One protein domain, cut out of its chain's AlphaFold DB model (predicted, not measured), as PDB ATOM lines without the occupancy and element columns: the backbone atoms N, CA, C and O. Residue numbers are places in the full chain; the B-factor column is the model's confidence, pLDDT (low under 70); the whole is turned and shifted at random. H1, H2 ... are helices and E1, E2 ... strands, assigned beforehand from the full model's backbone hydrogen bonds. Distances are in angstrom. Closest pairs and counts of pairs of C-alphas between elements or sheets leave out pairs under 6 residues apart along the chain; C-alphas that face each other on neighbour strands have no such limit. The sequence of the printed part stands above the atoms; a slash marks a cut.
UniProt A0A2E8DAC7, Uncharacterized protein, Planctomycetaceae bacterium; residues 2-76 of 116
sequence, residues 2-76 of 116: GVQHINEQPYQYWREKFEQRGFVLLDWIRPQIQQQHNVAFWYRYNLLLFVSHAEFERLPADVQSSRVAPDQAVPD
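Overview. This is residues 2 to 76 of the 116 residues of an uncharacterized protein of Planctomycetaceae bacterium (UniProt A0A2E8DAC7). Look first for a ribbon of two antiparallel strands, E1 and E2, in the middle; helix H1 packs on one side of it, chiefly at E1, and the short helix H5 lies on the other side. H2 and H3 lie beyond the end of the ribbon where E1 ends and E2 begins, while H4 follows directly on E2 at the other end. The printed part has 75 residues with five named helices and two named strands, in the order H1 E1 H2 H3 E2 H4 H5; the class is mixed, helices and strands, and under half of the residues are in named elements. The whole is only just compact, close to loose, with a radius of gyration of the C-alphas of 13.1 A and spans of 35 by 26 by 20 A.

Arrangement. Begin at E1, residues 23 to 26, and E2, residues 49 to 52: they are antiparallel neighbours, with 146 degrees between their directions. Look for N 24 and O 51, 2.8 A apart, and N 49 and O 26, 3.1 A apart, both within hydrogen-bond range. From H1, residues 11 to 19, the closest C-alphas to E1 are those of Arg 15 and Leu 25, 6.7 A apart. H2, residues 30 to 33, and H3, residues 41 to 46, only just touch, with 3 pairs of C-alphas within 8 A; the closest are those of Arg 30 and Arg 44, at 5.7 A. H4, residues 53 to 56, is close to but not clearly touching H5, residues 61 to 64; their closest C-alphas, of Phe 56 and Gln 64, are 6.9 A apart. The closest C-alphas of E1 and H5 are those of Leu 26 and Gln 64, 7.5 A apart. Among the pairs that stay apart are H1 and H5, and H3 and H4. In H1 and H3 every O i to N i+4 pair is within hydrogen-bond range; H2, H4 and H5 are too short for such a pair, and their single O i to N i+3 pair is within range in H2 and H5 but not in H4.

Along the chain. Find C-alpha 23 at (30.126, 27.387, -41.269); from there E1 runs 9.7 A to C-alpha 26. E2 covers 10.2 A. H1 begins at C-alpha 11, at (25.325, 30.529, -28.469), and covers 12.1 A. H3 covers 8.4 A, H2 and H4 5.2 A each. H5 covers 4.9 A and ends at C-alpha 64, at (34.369, 15.842, -36.809).

Size, cuts and confidence. The two C-alphas farthest apart are those of Gln 4 and Ala 61, at 38.1 A. The printed part has no cut and no long link; H2 to H3 is a short link and the others are tight. Residues 65 to 76 hold no named element. The mean pLDDT of the printed part is 89.9, and residues 2 to 7 are under 70.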
ATOM      1  N   GLY A   2      34.793  41.538 -19.218       52.31
ATOM      2  CA  GLY A   2      35.566  42.353 -20.152       52.31
ATOM      3  C   GLY A   2      35.049  43.789 -20.177       52.31
ATOM      4  O   GLY A   2      33.912  44.066 -19.804       52.31
ATOM      5  N   VAL A   3      35.894  44.725 -20.584       41.31
ATOM      6  CA  VAL A   3      35.486  46.126 -20.706       41.31
ATOM      7  C   VAL A   3      34.644  46.240 -21.980       41.31
ATOM      8  O   VAL A   3      35.088  45.796 -23.033       41.31
ATOM      9  N   GLN A   4      33.421  46.772 -21.870       51.88
ATOM     10  CA  GLN A   4      32.463  46.942 -22.979       51.88
ATOM     11  C   GLN A   4      32.038  45.625 -23.651       51.88
ATOM     12  O   GLN A   4      32.379  45.358 -24.797       51.88
ATOM     13  N   HIS A   5      31.255  44.811 -22.937       60.62
ATOM     14  CA  HIS A   5      30.632  43.546 -23.362       60.62
ATOM     15  C   HIS A   5      29.696  43.638 -24.602       60.62
ATOM     16  O   HIS A   5      28.548  43.210 -24.567       60.62
ATOM     17  N   ILE A   6      30.177  44.175 -25.726       62.81
ATOM     18  CA  ILE A   6      29.427  44.440 -26.967       62.81
ATOM     19  C   ILE A   6      29.036  43.131 -27.684       62.81
ATOM     20  O   ILE A   6      28.036  43.085 -28.395       62.81
ATOM     21  N   ASN A   7      29.788  42.047 -27.460       63.56
ATOM     22  CA  ASN A   7      29.636  40.765 -28.160       63.56
ATOM     23  C   ASN A   7      28.976  39.662 -27.312       63.56
ATOM     24  O   ASN A   7      29.069  38.480 -27.649       63.56
ATOM     25  N   GLU A   8      28.324  40.007 -26.201       74.75
ATOM     26  CA  GLU A   8      27.616  39.015 -25.390       74.75
ATOM     27  C   GLU A   8      26.267  38.660 -26.011       74.75
ATOM     28  O   GLU A   8      25.260  39.330 -25.798       74.75
ATOM     29  N   GLN A   9      26.255  37.575 -26.779       88.69
ATOM     30  CA  GLN A   9      25.047  36.996 -27.356       88.69
ATOM     31  C   GLN A   9      24.939  35.504 -27.007       88.69
ATOM     32  O   GLN A   9      25.963  34.865 -26.736       88.69
ATOM     33  N   PRO A  10      23.722  34.924 -26.990       88.50
ATOM     34  CA  PRO A  10      23.535  33.488 -26.789       88.50
ATOM     35  C   PRO A  10      24.282  32.658 -27.841       88.50
ATOM     36  O   PRO A  10      24.468  33.103 -28.970       88.50
ATOM     37  N   TYR A  11      24.643  31.414 -27.514       91.88
ATOM     38  CA  TYR A  11      25.325  30.529 -28.469       91.88
ATOM     39  C   TYR A  11      24.526  30.329 -29.764       91.88
ATOM     40  O   TYR A  11      25.110  30.299 -30.843       91.88
ATOM     41  N   GLN A  12      23.195  30.261 -29.658       91.25
ATOM     42  CA  GLN A  12      22.300  30.095 -30.802       91.25
ATOM     43  C   GLN A  12      22.401  31.260 -31.800       91.25
ATOM     44  O   GLN A  12      22.473  31.021 -32.998       91.25
ATOM     45  N   TYR A  13      22.510  32.503 -31.312       92.44
ATOM     46  CA  TYR A  13      22.701  33.676 -32.173       92.44
ATOM     47  C   TYR A  13      23.965  33.537 -33.029       92.44
ATOM     48  O   TYR A  13      23.950  33.798 -34.231       92.44
ATOM     49  N   TRP A  14      25.073  33.110 -32.413       93.56
ATOM     50  CA  TRP A  14      26.325  32.916 -33.137       93.56
ATOM     51  C   TRP A  14      26.233  31.747 -34.109       93.56
ATOM     52  O   TRP A  14      26.647  31.902 -35.254       93.56
ATOM     53  N   ARG A  15      25.638  30.622 -33.695       94.06
ATOM     54  CA  ARG A  15      25.388  29.483 -34.583       94.06
ATOM     55  C   ARG A  15      24.674  29.919 -35.857       94.06
ATOM     56  O   ARG A  15      25.237  29.746 -36.927       94.06
ATOM     57  N   GLU A  16      23.499  30.528 -35.734       93.75
ATOM     58  CA  GLU A  16      22.683  30.942 -36.882       93.75
ATOM     59  C   GLU A  16      23.445  31.911 -37.792       93.75
ATOM     60  O   GLU A  16      23.463  31.770 -39.015       93.75
ATOM     61  N   LYS A  17      24.153  32.877 -37.195       94.81
ATOM     62  CA  LYS A  17      24.940  33.870 -37.935       94.81
ATOM     63  C   LYS A  17      26.073  33.241 -38.750       94.81
ATOM     64  O   LYS A  17      26.365  33.716 -39.850       94.81
ATOM     65  N   PHE A  18      26.745  32.228 -38.212       95.38
ATOM     66  CA  PHE A  18      27.842  31.537 -38.893       95.38
ATOM     67  C   PHE A  18      27.335  30.476 -39.876       95.38
ATOM     68  O   PHE A  18      27.889  30.347 -40.967       95.38
ATOM     69  N   GLU A  19      26.238  29.798 -39.562       94.31
ATOM     70  CA  GLU A  19      25.580  28.838 -40.450       94.31
ATOM     71  C   GLU A  19      25.106  29.503 -41.748       94.31
ATOM     72  O   GLU A  19      25.406  29.015 -42.835       94.31
ATOM     73  N   GLN A  20      24.520  30.704 -41.662       95.50
ATOM     74  CA  GLN A  20      24.175  31.534 -42.829       95.50
ATOM     75  C   GLN A  20      25.375  31.884 -43.726       95.50
ATOM     76  O   GLN A  20      25.199  32.311 -44.864       95.50
ATOM     77  N   ARG A  21      26.602  31.739 -43.217       96.25
ATOM     78  CA  ARG A  21      27.856  31.991 -43.940       96.25
ATOM     79  C   ARG A  21      28.551  30.695 -44.380       96.25
ATOM     80  O   ARG A  21      29.682  30.762 -44.850       96.25
ATOM     81  N   GLY A  22      27.906  29.537 -44.223       95.69
ATOM     82  CA  GLY A  22      28.446  28.236 -44.626       95.69
ATOM     83  C   GLY A  22      29.422  27.617 -43.622       95.69
ATOM     84  O   GLY A  22      30.292  26.840 -44.021       95.69
ATOM     85  N   PHE A  23      29.308  27.962 -42.337       97.12
ATOM     86  CA  PHE A  23      30.126  27.387 -41.269       97.12
ATOM     87  C   PHE A  23      29.333  26.390 -40.422       97.12
ATOM     88  O   PHE A  23      28.159  26.599 -40.127       97.12
ATOM     89  N   VAL A  24      30.009  25.338 -39.970       96.19
ATOM     90  CA  VAL A  24      29.503  24.354 -39.012       96.19
ATOM     91  C   VAL A  24      30.095  24.604 -37.628       96.19
ATOM     92  O   VAL A  24      31.238  25.046 -37.494       96.19
ATOM     93  N   LEU A  25      29.305  24.318 -36.595       96.88
ATOM     94  CA  LEU A  25      29.704  24.452 -35.199       96.88
ATOM     95  C   LEU A  25      30.295  23.140 -34.663       96.88
ATOM     96  O   LEU A  25      29.659  22.088 -34.737       96.88
ATOM     97  N   LEU A  26      31.464  23.244 -34.040       96.62
ATOM     98  CA  LEU A  26      32.182  22.171 -33.364       96.62
ATOM     99  C   LEU A  26      32.413  22.534 -31.893       96.62
ATOM    100  O   LEU A  26      32.882  23.632 -31.576       96.62
ATOM    101  N   ASP A  27      32.135  21.591 -30.993       95.69
ATOM    102  CA  ASP A  27      32.400  21.721 -29.557       95.69
ATOM    103  C   ASP A  27      33.541  20.802 -29.099       95.69
ATOM    104  O   ASP A  27      33.409  19.985 -28.190       95.69
ATOM    105  N   TRP A  28      34.680  20.911 -29.779       95.56
ATOM    106  CA  TRP A  28      35.839  20.060 -29.514       95.56
ATOM    107  C   TRP A  28      36.674  20.533 -28.315       95.56
ATOM    108  O   TRP A  28      37.252  19.725 -27.590       95.56
ATOM    109  N   ILE A  29      36.743  21.852 -28.088       94.69
ATOM    110  CA  ILE A  29      37.713  22.446 -27.154       94.69
ATOM    111  C   ILE A  29      37.200  22.437 -25.708       94.69
ATOM    112  O   ILE A  29      37.952  22.095 -24.793       94.69
ATOM    113  N   ARG A  30      35.929  22.796 -25.462       95.00
ATOM    114  CA  ARG A  30      35.394  22.943 -24.090       95.00
ATOM    115  C   ARG A  30      35.503  21.666 -23.253       95.00
ATOM    116  O   ARG A  30      35.930  21.791 -22.102       95.00
ATOM    117  N   PRO A  31      35.236  20.456 -23.788       93.44
ATOM    118  CA  PRO A  31      35.437  19.215 -23.041       93.44
ATOM    119  C   PRO A  31      36.865  19.039 -22.494       93.44
ATOM    120  O   PRO A  31      37.039  18.460 -21.425       93.44
ATOM    121  N   GLN A  32      37.875  19.592 -23.174       94.06
ATOM    122  CA  GLN A  32      39.294  19.459 -22.815       94.06
ATOM    123  C   GLN A  32      39.737  20.479 -21.755       94.06
ATOM    124  O   GLN A  32      40.604  20.193 -20.926       94.06
ATOM    125  N   ILE A  33      39.145  21.678 -21.774       94.38
ATOM    126  CA  ILE A  33      39.573  22.802 -20.927       94.38
ATOM    127  C   ILE A  33      38.630  23.096 -19.755       94.38
ATOM    128  O   ILE A  33      38.996  23.853 -18.858       94.38
ATOM    129  N   GLN A  34      37.424  22.521 -19.707       91.81
ATOM    130  CA  GLN A  34      36.415  22.877 -18.696       91.81
ATOM    131  C   GLN A  34      36.884  22.686 -17.236       91.81
ATOM    132  O   GLN A  34      36.528  23.487 -16.366       91.81
ATOM    133  N   GLN A  35      37.730  21.682 -16.969       91.25
ATOM    134  CA  GLN A  35      38.286  21.402 -15.633       91.25
ATOM    135  C   GLN A  35      39.635  22.098 -15.375       91.25
ATOM    136  O   GLN A  35      40.196  21.997 -14.287       91.25
ATOM    137  N   GLN A  36      40.169  22.833 -16.351       93.31
ATOM    138  CA  GLN A  36      41.473  23.479 -16.235       93.31
ATOM    139  C   GLN A  36      41.348  24.825 -15.509       93.31
ATOM    140  O   GLN A  36      40.999  25.847 -16.097       93.31
ATOM    141  N   HIS A  37      41.607  24.848 -14.199       90.25
ATOM    142  CA  HIS A  37      41.431  26.049 -13.366       90.25
ATOM    143  C   HIS A  37      42.403  27.197 -13.689       90.25
ATOM    144  O   HIS A  37      42.120  28.343 -13.345       90.25
ATOM    145  N   ASN A  38      43.509  26.908 -14.380       94.25
ATOM    146  CA  ASN A  38      44.431  27.897 -14.944       94.25
ATOM    147  C   ASN A  38      43.866  28.600 -16.194       94.25
ATOM    148  O   ASN A  38      44.391  29.634 -16.599       94.25
ATOM    149  N   VAL A  39      42.788  28.081 -16.791       91.25
ATOM    150  CA  VAL A  39      42.074  28.720 -17.898       91.25
ATOM    151  C   VAL A  39      40.923  29.552 -17.340       91.25
ATOM    152  O   VAL A  39      40.066  29.078 -16.584       91.25
ATOM    153  N   ALA A  40      40.864  30.821 -17.732       88.88
ATOM    154  CA  ALA A  40      39.806  31.705 -17.268       88.88
ATOM    155  C   ALA A  40      38.411  31.163 -17.636       88.88
ATOM    156  O   ALA A  40      38.188  30.631 -18.725       88.88
ATOM    157  N   PHE A  41      37.451  31.299 -16.716       87.12
ATOM    158  CA  PHE A  41      36.138  30.648 -16.831       87.12
ATOM    159  C   PHE A  41      35.367  31.026 -18.106       87.12
ATOM    160  O   PHE A  41      34.630  30.206 -18.640       87.12
ATOM    161  N   TRP A  42      35.547  32.245 -18.624       86.19
ATOM    162  CA  TRP A  42      34.878  32.677 -19.852       86.19
ATOM    163  C   TRP A  42      35.358  31.895 -21.077       86.19
ATOM    164  O   TRP A  42      34.537  31.572 -21.926       86.19
ATOM    165  N   TYR A  43      36.638  31.520 -21.149       89.06
ATOM    166  CA  TYR A  43      37.131  30.635 -22.207       89.06
ATOM    167  C   TYR A  43      36.596  29.217 -22.030       89.06
ATOM    168  O   TYR A  43      36.134  28.610 -22.988       89.06
ATOM    169  N   ARG A  44      36.572  28.716 -20.793       92.31
ATOM    170  CA  ARG A  44      36.077  27.365 -20.498       92.31
ATOM    171  C   ARG A  44      34.631  27.138 -20.926       92.31
ATOM    172  O   ARG A  44      34.289  26.028 -21.312       92.31
ATOM    173  N   TYR A  45      33.790  28.170 -20.848       90.44
ATOM    174  CA  TYR A  45      32.358  28.029 -21.118       90.44
ATOM    175  C   TYR A  45      31.943  28.538 -22.502       90.44
ATOM    176  O   TYR A  45      31.039  27.954 -23.098       90.44
ATOM    177  N   ASN A  46      32.614  29.564 -23.041       91.25
ATOM    178  CA  ASN A  46      32.161  30.260 -24.251       91.25
ATOM    179  C   ASN A  46      32.984  29.959 -25.514       91.25
ATOM    180  O   ASN A  46      32.645  30.474 -26.579       91.25
ATOM    181  N   LEU A  47      34.075  29.193 -25.424       93.50
ATOM    182  CA  LEU A  47      34.928  28.918 -26.579       93.50
ATOM    183  C   LEU A  47      34.277  27.879 -27.501       93.50
ATOM    184  O   LEU A  47      34.112  26.730 -27.114       93.50
ATOM    185  N   LEU A  48      33.922  28.286 -28.715       94.44
ATOM    186  CA  LEU A  48      33.295  27.445 -29.735       94.44
ATOM    187  C   LEU A  48      34.102  27.529 -31.029       94.44
ATOM    188  O   LEU A  48      34.623  28.598 -31.356       94.44
ATOM    189  N   LEU A  49      34.194  26.423 -31.765       95.50
ATOM    190  CA  LEU A  49      34.926  26.360 -33.025       95.50
ATOM    191  C   LEU A  49      33.941  26.383 -34.201       95.50
ATOM    192  O   LEU A  49      33.015  25.580 -34.255       95.50
ATOM    193  N   PHE A  50      34.157  27.295 -35.147       96.62
ATOM    194  CA  PHE A  50      33.398  27.379 -36.393       96.62
ATOM    195  C   PHE A  50      34.320  27.085 -37.568       96.62
ATOM    196  O   PHE A  50      35.354  27.735 -37.719       96.62
ATOM    197  N   VAL A  51      33.944  26.120 -38.401       96.88
ATOM    198  CA  VAL A  51      34.740  25.685 -39.559       96.88
ATOM    199  C   VAL A  51      33.869  25.746 -40.799       96.88
ATOM    200  O   VAL A  51      32.674  25.481 -40.717       96.88
ATOM    201  N   SER A  52      34.424  26.141 -41.942       96.88
ATOM    202  CA  SER A  52      33.652  26.145 -43.185       96.88
ATOM    203  C   SER A  52      33.235  24.719 -43.552       96.88
ATOM    204  O   SER A  52      33.943  23.753 -43.261       96.88
ATOM    205  N   HIS A  53      32.100  24.576 -44.230       93.69
ATOM    206  CA  HIS A  53      31.615  23.261 -44.650       93.69
ATOM    207  C   HIS A  53      32.628  22.514 -45.542       93.69
ATOM    208  O   HIS A  53      32.693  21.289 -45.512       93.69
ATOM    209  N   ALA A  54      33.442  23.248 -46.311       92.88
ATOM    210  CA  ALA A  54      34.478  22.677 -47.170       92.88
ATOM    211  C   ALA A  54      35.678  22.119 -46.385       92.88
ATOM    212  O   ALA A  54      36.236  21.095 -46.774       92.88
ATOM    213  N   GLU A  55      36.079  22.778 -45.294       95.12
ATOM    214  CA  GLU A  55      37.198  22.309 -44.469       95.12
ATOM    215  C   GLU A  55      36.762  21.256 -43.445       95.12
ATOM    216  O   GLU A  55      37.581  20.436 -43.044       95.12
ATOM    217  N   PHE A  56      35.485  21.233 -43.048       95.31
ATOM    218  CA  PHE A  56      34.960  20.258 -42.087       95.31
ATOM    219  C   PHE A  56      35.241  18.807 -42.506       95.31
ATOM    220  O   PHE A  56      35.737  18.027 -41.697       95.31
ATOM    221  N   GLU A  57      35.023  18.477 -43.782       92.19
ATOM    222  CA  GLU A  57      35.258  17.134 -44.338       92.19
ATOM    223  C   GLU A  57      36.742  16.722 -44.323       92.19
ATOM    224  O   GLU A  57      37.069  15.539 -44.413       92.19
ATOM    225  N   ARG A  58      37.661  17.689 -44.205       95.31
ATOM    226  CA  ARG A  58      39.114  17.457 -44.158       95.31
ATOM    227  C   ARG A  58      39.654  17.334 -42.738       95.31
ATOM    228  O   ARG A  58      40.836  17.040 -42.562       95.31
ATOM    229  N   LEU A  59      38.825  17.592 -41.727       95.06
ATOM    230  CA  LEU A  59      39.250  17.486 -40.339       95.06
ATOM    231  C   LEU A  59      39.438  16.019 -39.931       95.06
ATOM    232  O   LEU A  59      38.761  15.140 -40.460       95.06
ATOM    233  N   PRO A  60      40.304  15.737 -38.950       96.44
ATOM    234  CA  PRO A  60      40.368  14.428 -38.308       96.44
ATOM    235  C   PRO A  60      39.009  13.968 -37.747       96.44
ATOM    236  O   PRO A  60      38.198  14.784 -37.299       96.44
ATOM    237  N   ALA A  61      38.759  12.655 -37.753       94.56
ATOM    238  CA  ALA A  61      37.465  12.072 -37.374       94.56
ATOM    239  C   ALA A  61      37.050  12.383 -35.924       94.56
ATOM    240  O   ALA A  61      35.867  12.579 -35.640       94.56
ATOM    241  N   ASP A  62      38.013  12.475 -35.006       94.44
ATOM    242  CA  ASP A  62      37.774  12.870 -33.617       94.44
ATOM    243  C   ASP A  62      37.239  14.308 -33.529       94.44
ATOM    244  O   ASP A  62      36.281  14.570 -32.802       94.44
ATOM    245  N   VAL A  63      37.780  15.227 -34.333       94.75
ATOM    246  CA  VAL A  63      37.290  16.607 -34.417       94.75
ATOM    247  C   VAL A  63      35.910  16.656 -35.072       94.75
ATOM    248  O   VAL A  63      35.024  17.344 -34.564       94.75
ATOM    249  N   GLN A  64      35.677  15.894 -36.144       95.69
ATOM    250  CA  GLN A  64      34.369  15.842 -36.809       95.69
ATOM    251  C   GLN A  64      33.257  15.353 -35.871       95.69
ATOM    252  O   GLN A  64      32.150  15.891 -35.890       95.69
ATOM    253  N   SER A  65      33.564  14.383 -35.001       95.06
ATOM    254  CA  SER A  65      32.611  13.830 -34.029       95.06
ATOM    255  C   SER A  65      32.101  14.855 -33.006       95.06
ATOM    256  O   SER A  65      31.037  14.671 -32.420       95.06
ATOM    257  N   SER A  66      32.815  15.972 -32.833       95.62
ATOM    258  CA  SER A  66      32.404  17.087 -31.971       95.62
ATOM    259  C   SER A  66      31.394  18.044 -32.617       95.62
ATOM    260  O   SER A  66      31.043  19.066 -32.016       95.62
ATOM    261  N   ARG A  67      30.950  17.764 -33.850       95.50
ATOM    262  CA  ARG A  67      29.945  18.574 -34.541       95.50
ATOM    263  C   ARG A  67      28.668  18.606 -33.721       95.50
ATOM    264  O   ARG A  67      28.086  17.574 -33.405       95.50
ATOM    265  N   VAL A  68      28.196  19.814 -33.441       94.50
ATOM    266  CA  VAL A  68      26.887  19.993 -32.820       94.50
ATOM    267  C   VAL A  68      25.847  20.010 -33.932       94.50
ATOM    268  O   VAL A  68      25.929  20.849 -34.834       94.50
ATOM    269  N   ALA A  69      24.893  19.081 -33.887       91.25
ATOM    270  CA  ALA A  69      23.862  18.975 -34.912       91.25
ATOM    271  C   ALA A  69      23.025  20.276 -34.997       91.25
ATOM    272  O   ALA A  69      22.832  20.933 -33.965       91.25
ATOM    273  N   PRO A  70      22.553  20.688 -36.193       86.62
ATOM    274  CA  PRO A  70      21.804  21.941 -36.360       86.62
ATOM    275  C   PRO A  70      20.520  22.013 -35.519       86.62
ATOM    276  O   PRO A  70      20.169  23.074 -35.007       86.62
ATOM    277  N   ASP A  71      19.850  20.877 -35.331       88.69
ATOM    278  CA  ASP A  71      18.625  20.702 -34.546       88.69
ATOM    279  C   ASP A  71      18.873  20.618 -33.028       88.69
ATOM    280  O   ASP A  71      17.958  20.814 -32.225       88.69
ATOM    281  N   GLN A  72      20.115  20.385 -32.606       90.00
ATOM    282  CA  GLN A  72      20.480  20.276 -31.198       90.00
ATOM    283  C   GLN A  72      20.856  21.643 -30.621       90.00
ATOM    284  O   GLN A  72      21.698  22.348 -31.171       90.00
ATOM    285  N   ALA A  73      20.330  22.026 -29.456       89.50
ATOM    286  CA  ALA A  73      20.785  23.233 -28.756       89.50
ATOM    287  C   ALA A  73      22.275  23.142 -28.361       89.50
ATOM    288  O   ALA A  73      22.744  22.090 -27.926       89.50
ATOM    289  N   VAL A  74      23.025  24.249 -28.468       90.50
ATOM    290  CA  VAL A  74      24.427  24.286 -28.006       90.50
ATOM    291  C   VAL A  74      24.465  24.049 -26.491       90.50
ATOM    292  O   VAL A  74      23.846  24.827 -25.754       90.50
ATOM    293  N   PRO A  75      25.198  23.036 -25.995       87.50
ATOM    294  CA  PRO A  75      25.221  22.738 -24.571       87.50
ATOM    295  C   PRO A  75      25.882  23.870 -23.774       87.50
ATOM    296  O   PRO A  75      26.917  24.426 -24.164       87.50
ATOM    297  N   ASP A  76      25.279  24.198 -22.630       88.31
ATOM    298  CA  ASP A  76      25.875  25.065 -21.614       88.31
ATOM    299  C   ASP A  76      26.662  24.205 -20.620       88.31
ATOM    300  O   ASP A  76      26.091  23.571 -19.734       88.31
TER     301      ASP A  76